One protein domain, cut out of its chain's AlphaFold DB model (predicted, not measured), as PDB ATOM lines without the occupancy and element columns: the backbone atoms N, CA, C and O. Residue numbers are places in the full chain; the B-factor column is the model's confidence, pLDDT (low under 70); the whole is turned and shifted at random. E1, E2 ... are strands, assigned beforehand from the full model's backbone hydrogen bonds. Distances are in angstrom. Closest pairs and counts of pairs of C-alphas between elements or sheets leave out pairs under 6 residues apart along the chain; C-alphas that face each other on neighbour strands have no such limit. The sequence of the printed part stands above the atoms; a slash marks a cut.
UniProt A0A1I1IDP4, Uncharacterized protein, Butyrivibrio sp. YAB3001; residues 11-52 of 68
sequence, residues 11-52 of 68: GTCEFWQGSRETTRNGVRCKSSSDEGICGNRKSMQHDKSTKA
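Overview. This is residues 11 to 52 of the 68 residues of an uncharacterized protein of Butyrivibrio sp. YAB3001 (UniProt A0A1I1IDP4). With little regular structure, this flat domain has two small hairpins, E3 with E4 and E1 with E2, towards opposite ends, and loops between them. The 42 printed residues include four named strands, E1 to E4 in chain order, and no named helix; both two-stranded sheets are antiparallel. The class is all strand, on 13 residues; the whole is compact, radius of gyration of the C-alphas 10.1 A, spanning 30 by 19 by 10 A.

Arrangement. Look first at the hairpin of E3, residues 35 to 38, and E4, residues 49 to 51, antiparallel at 120 degrees; N 36 and O 50, 3.1 A apart, are within hydrogen-bond range. Residues 16 to 17 pair antiparallel with residues 37 to 38. In the hairpin of E1, residues 21 to 23, and E2, residues 26 to 28, antiparallel at 150 degrees, N 23 and O 26 are within range at 2.8 A. E1 and E2 are apart from E3 and E4.

Along the chain. Find C-alpha 35 at (-20.475, 47.954, -84.774); E3 runs 10.0 A from there. E4 runs 7.1 A to C-alpha 51 at (-23.825, 48.478, -81.612). E1 spans 6.3 A, E2 6.7 A.

Size, cuts and confidence. The farthest C-alphas, Arg 24 and Met 44, are 31.0 A apart. The printed part has no cut and no long link; residue 30 is under pLDDT 70.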
ATOM      1  N   GLY A  11     -19.718  51.846 -77.141       86.06
ATOM      2  CA  GLY A  11     -18.707  52.596 -77.896       86.06
ATOM      3  C   GLY A  11     -17.753  53.456 -77.070       86.06
ATOM      4  O   GLY A  11     -16.695  53.844 -77.562       86.06
ATOM      5  N   THR A  12     -18.114  53.767 -75.829       85.81
ATOM      6  CA  THR A  12     -17.293  54.592 -74.938       85.81
ATOM      7  C   THR A  12     -16.665  53.774 -73.796       85.81
ATOM      8  O   THR A  12     -15.815  54.290 -73.074       85.81
ATOM      9  N   CYS A  13     -17.005  52.481 -73.679       87.62
ATOM     10  CA  CYS A  13     -16.464  51.548 -72.686       87.62
ATOM     11  C   CYS A  13     -15.003  51.175 -72.995       87.62
ATOM     12  O   CYS A  13     -14.605  51.049 -74.156       87.62
ATOM     13  N   GLU A  14     -14.187  50.932 -71.967       87.94
ATOM     14  CA  GLU A  14     -12.770  50.586 -72.164       87.94
ATOM     15  C   GLU A  14     -12.560  49.252 -72.880       87.94
ATOM     16  O   GLU A  14     -11.624  49.113 -73.663       87.94
ATOM     17  N   PHE A  15     -13.478  48.306 -72.683       89.31
ATOM     18  CA  PHE A  15     -13.452  47.005 -73.349       89.31
ATOM     19  C   PHE A  15     -13.972  47.040 -74.792       89.31
ATOM     20  O   PHE A  15     -14.085  45.988 -75.420       89.31
ATOM     21  N   TRP A  16     -14.339  48.211 -75.311       89.06
ATOM     22  CA  TRP A  16     -14.785  48.366 -76.690       89.06
ATOM     23  C   TRP A  16     -13.639  48.168 -77.674       89.06
ATOM     24  O   TRP A  16     -12.650  48.901 -77.649       89.06
ATOM     25  N   GLN A  17     -13.808  47.209 -78.578       89.88
ATOM     26  CA  GLN A  17     -12.909  46.938 -79.694       89.88
ATOM     27  C   GLN A  17     -13.614  47.293 -81.003       89.88
ATOM     28  O   GLN A  17     -13.976  46.438 -81.809       89.88
ATOM     29  N   GLY A  18     -13.868  48.582 -81.186       87.38
ATOM     30  CA  GLY A  18     -14.439  49.142 -82.401       87.38
ATOM     31  C   GLY A  18     -14.025  50.597 -82.560       87.38
ATOM     32  O   GLY A  18     -13.340  51.164 -81.701       87.38
ATOM     33  N   SER A  19     -14.456  51.218 -83.654       85.19
ATOM     34  CA  SER A  19     -14.205  52.640 -83.889       85.19
ATOM     35  C   SER A  19     -14.781  53.483 -82.749       85.19
ATOM     36  O   SER A  19     -15.928  53.302 -82.337       85.19
ATOM     37  N   ARG A  20     -13.966  54.400 -82.228       81.50
ATOM     38  CA  ARG A  20     -14.340  55.386 -81.209       81.50
ATOM     39  C   ARG A  20     -13.535  56.658 -81.416       81.50
ATOM     40  O   ARG A  20     -12.443  56.613 -81.981       81.50
ATOM     41  N   GLU A  21     -14.074  57.783 -80.976       81.25
ATOM     42  CA  GLU A  21     -13.399  59.073 -81.063       81.25
ATOM     43  C   GLU A  21     -12.809  59.421 -79.699       81.25
ATOM     44  O   GLU A  21     -13.535  59.603 -78.723       81.25
ATOM     45  N   THR A  22     -11.484  59.496 -79.611       79.31
ATOM     46  CA  THR A  22     -10.808  59.959 -78.398       79.31
ATOM     47  C   THR A  22     -10.569  61.456 -78.520       79.31
ATOM     48  O   THR A  22      -9.846  61.915 -79.401       79.31
ATOM     49  N   THR A  23     -11.182  62.223 -77.629       78.00
ATOM     50  CA  THR A  23     -11.024  63.675 -77.536       78.00
ATOM     51  C   THR A  23     -10.150  64.033 -76.336       78.00
ATOM     52  O   THR A  23      -9.939  63.216 -75.440       78.00
ATOM     53  N   ARG A  24      -9.685  65.288 -76.263       75.56
ATOM     54  CA  ARG A  24      -8.952  65.809 -75.092       75.56
ATOM     55  C   ARG A  24      -9.731  65.654 -73.777       75.56
ATOM     56  O   ARG A  24      -9.121  65.583 -72.718       75.56
ATOM     57  N   ASN A  25     -11.059  65.591 -73.861       72.31
ATOM     58  CA  ASN A  25     -11.959  65.540 -72.714       72.31
ATOM     59  C   ASN A  25     -12.497  64.129 -72.429       72.31
ATOM     60  O   ASN A  25     -13.324  63.990 -71.534       72.31
ATOM     61  N   GLY A  26     -12.064  63.104 -73.174       76.75
ATOM     62  CA  GLY A  26     -12.504  61.723 -72.983       76.75
ATOM     63  C   GLY A  26     -12.891  60.997 -74.270       76.75
ATOM     64  O   GLY A  26     -12.665  61.486 -75.380       76.75
ATOM     65  N   VAL A  27     -13.483  59.814 -74.122       79.25
ATOM     66  CA  VAL A  27     -13.897  58.948 -75.237       79.25
ATOM     67  C   VAL A  27     -15.358  59.201 -75.606       79.25
ATOM     68  O   VAL A  27     -16.239  59.176 -74.750       79.25
ATOM     69  N   ARG A  28     -15.622  59.387 -76.901       75.94
ATOM     70  CA  ARG A  28     -16.952  59.584 -77.488       75.94
ATOM     71  C   ARG A  28     -17.264  58.526 -78.543       75.94
ATOM     72  O   ARG A  28     -16.388  58.032 -79.254       75.94
ATOM     73  N   CYS A  29     -18.543  58.179 -78.643       71.12
ATOM     74  CA  CYS A  29     -19.041  57.260 -79.658       71.12
ATOM     75  C   CYS A  29     -19.331  58.039 -80.949       71.12
ATOM     76  O   CYS A  29     -20.110  58.995 -80.931       71.12
ATOM     77  N   LYS A  30     -18.690  57.634 -82.053       67.38
ATOM     78  CA  LYS A  30     -18.724  58.341 -83.342       67.38
ATOM     79  C   LYS A  30     -20.064  58.186 -84.063       67.38
ATOM     80  O   LYS A  30     -20.534  59.130 -84.693       67.38
ATOM     81  N   SER A  31     -20.690  57.015 -83.963       73.06
ATOM     82  CA  SER A  31     -21.998  56.737 -84.550       73.06
ATOM     83  C   SER A  31     -22.748  55.689 -83.740       73.06
ATOM     84  O   SER A  31     -22.188  54.678 -83.324       73.06
ATOM     85  N   SER A  32     -24.057  55.880 -83.579       72.00
ATOM     86  CA  SER A  32     -24.924  54.885 -82.942       72.00
ATOM     87  C   SER A  32     -25.047  53.578 -83.728       72.00
ATOM     88  O   SER A  32     -25.463  52.556 -83.187       72.00
ATOM     89  N   SER A  33     -24.674  53.613 -85.005       80.44
ATOM     90  CA  SER A  33     -24.712  52.462 -85.902       80.44
ATOM     91  C   SER A  33     -23.365  51.759 -86.029       80.44
ATOM     92  O   SER A  33     -23.320  50.713 -86.663       80.44
ATOM     93  N   ASP A  34     -22.292  52.308 -85.446       83.94
ATOM     94  CA  ASP A  34     -20.990  51.648 -85.488       83.94
ATOM     95  C   ASP A  34     -21.080  50.320 -84.744       83.94
ATOM     96  O   ASP A  34     -21.584  50.247 -83.620       83.94
ATOM     97  N   GLU A  35     -20.595  49.266 -85.383       89.00
ATOM     98  CA  GLU A  35     -20.475  47.954 -84.774       89.00
ATOM     99  C   GLU A  35     -19.053  47.748 -84.262       89.00
ATOM    100  O   GLU A  35     -18.075  48.274 -84.799       89.00
ATOM    101  N   GLY A  36     -18.940  46.990 -83.184       89.19
ATOM    102  CA  GLY A  36     -17.668  46.656 -82.571       89.19
ATOM    103  C   GLY A  36     -17.824  45.485 -81.625       89.19
ATOM    104  O   GLY A  36     -18.934  45.038 -81.324       89.19
ATOM    105  N   ILE A  37     -16.688  44.968 -81.176       91.06
ATOM    106  CA  ILE A  37     -16.638  43.763 -80.356       91.06
ATOM    107  C   ILE A  37     -16.426  44.150 -78.892       91.06
ATOM    108  O   ILE A  37     -15.687  45.083 -78.571       91.06
ATOM    109  N   CYS A  38     -17.077  43.434 -77.975       88.94
ATOM    110  CA  CYS A  38     -16.782  43.562 -76.552       88.94
ATOM    111  C   CYS A  38     -15.615  42.640 -76.169       88.94
ATOM    112  O   CYS A  38     -15.766  41.422 -76.140       88.94
ATOM    113  N   GLY A  39     -14.477  43.220 -75.790       88.69
ATOM    114  CA  GLY A  39     -13.305  42.487 -75.296       88.69
ATOM    115  C   GLY A  39     -13.381  42.085 -73.817       88.69
ATOM    116  O   GLY A  39     -12.414  41.566 -73.258       88.69
ATOM    117  N   ASN A  40     -14.500  42.345 -73.132       87.94
ATOM    118  CA  ASN A  40     -14.642  41.995 -71.722       87.94
ATOM    119  C   ASN A  40     -15.003  40.516 -71.571       87.94
ATOM    120  O   ASN A  40     -16.165  40.151 -71.728       87.94
ATOM    121  N   ARG A  41     -14.037  39.681 -71.175       87.44
ATOM    122  CA  ARG A  41     -14.220  38.233 -70.931       87.44
ATOM    123  C   ARG A  41     -15.308  37.888 -69.919       87.44
ATOM    124  O   ARG A  41     -15.824  36.778 -69.928       87.44
ATOM    125  N   LYS A  42     -15.654  38.820 -69.029       85.75
ATOM    126  CA  LYS A  42     -16.717  38.633 -68.033       85.75
ATOM    127  C   LYS A  42     -18.094  39.055 -68.554       85.75
ATOM    128  O   LYS A  42     -19.085  38.909 -67.841       85.75
ATOM    129  N   SER A  43     -18.169  39.608 -69.765       83.62
ATOM    130  CA  SER A  43     -19.415  40.062 -70.364       83.62
ATOM    131  C   SER A  43     -20.139  38.944 -71.099       83.62
ATOM    132  O   SER A  43     -19.527  38.157 -71.808       83.62
ATOM    133  N   MET A  44     -21.473  38.935 -71.037       82.94
ATOM    134  CA  MET A  44     -22.297  38.061 -71.884       82.94
ATOM    135  C   MET A  44     -22.178  38.389 -73.383       82.94
ATOM    136  O   MET A  44     -22.563  37.578 -74.230       82.94
ATOM    137  N   GLN A  45     -21.658  39.582 -73.688       83.44
ATOM    138  CA  GLN A  45     -21.387  40.070 -75.038       83.44
ATOM    139  C   GLN A  45     -19.922  39.897 -75.458       83.44
ATOM    140  O   GLN A  45     -19.543  40.421 -76.499       83.44
ATOM    141  N   HIS A  46     -19.101  39.190 -74.669       88.00
ATOM    142  CA  HIS A  46     -17.717  38.877 -75.031       88.00
ATOM    143  C   HIS A  46     -17.631  38.246 -76.425       88.00
ATOM    144  O   HIS A  46     -18.399  37.329 -76.717       88.00
ATOM    145  N   ASP A  47     -16.712  38.739 -77.260       89.19
ATOM    146  CA  ASP A  47     -16.490  38.291 -78.645       89.19
ATOM    147  C   ASP A  47     -17.728  38.360 -79.560       89.19
ATOM    148  O   ASP A  47     -17.755  37.771 -80.641       89.19
ATOM    149  N   LYS A  48     -18.765  39.111 -79.168       88.62
ATOM    150  CA  LYS A  48     -19.948  39.359 -79.998       88.62
ATOM    151  C   LYS A  48     -19.919  40.773 -80.561       88.62
ATOM    152  O   LYS A  48     -19.600  41.726 -79.847       88.62
ATOM    153  N   SER A  49     -20.312  40.895 -81.830       89.94
ATOM    154  CA  SER A  49     -20.593  42.192 -82.445       89.94
ATOM    155  C   SER A  49     -21.815  42.820 -81.777       89.94
ATOM    156  O   SER A  49     -22.851  42.171 -81.611       89.94
ATOM    157  N   THR A  50     -21.696  44.077 -81.365       88.88
ATOM    158  CA  THR A  50     -22.809  44.873 -80.846       88.88
ATOM    159  C   THR A  50     -22.704  46.308 -81.341       88.88
ATOM    160  O   THR A  50     -21.658  46.738 -81.821       88.88
ATOM    161  N   LYS A  51     -23.795  47.066 -81.225       88.44
ATOM    162  CA  LYS A  51     -23.825  48.478 -81.612       88.44
ATOM    163  C   LYS A  51     -23.139  49.334 -80.558       88.44
ATOM    164  O   LYS A  51     -23.388  49.184 -79.363       88.44
ATOM    165  N   ALA A  52     -22.376  50.321 -80.994       85.56
ATOM    166  CA  ALA A  52     -21.673  51.255 -80.132       85.56
ATOM    167  C   ALA A  52     -22.644  52.060 -79.246       85.56
ATOM    168  O   ALA A  52     -22.338  52.331 -78.088       85.56
TER     169      ALA A  52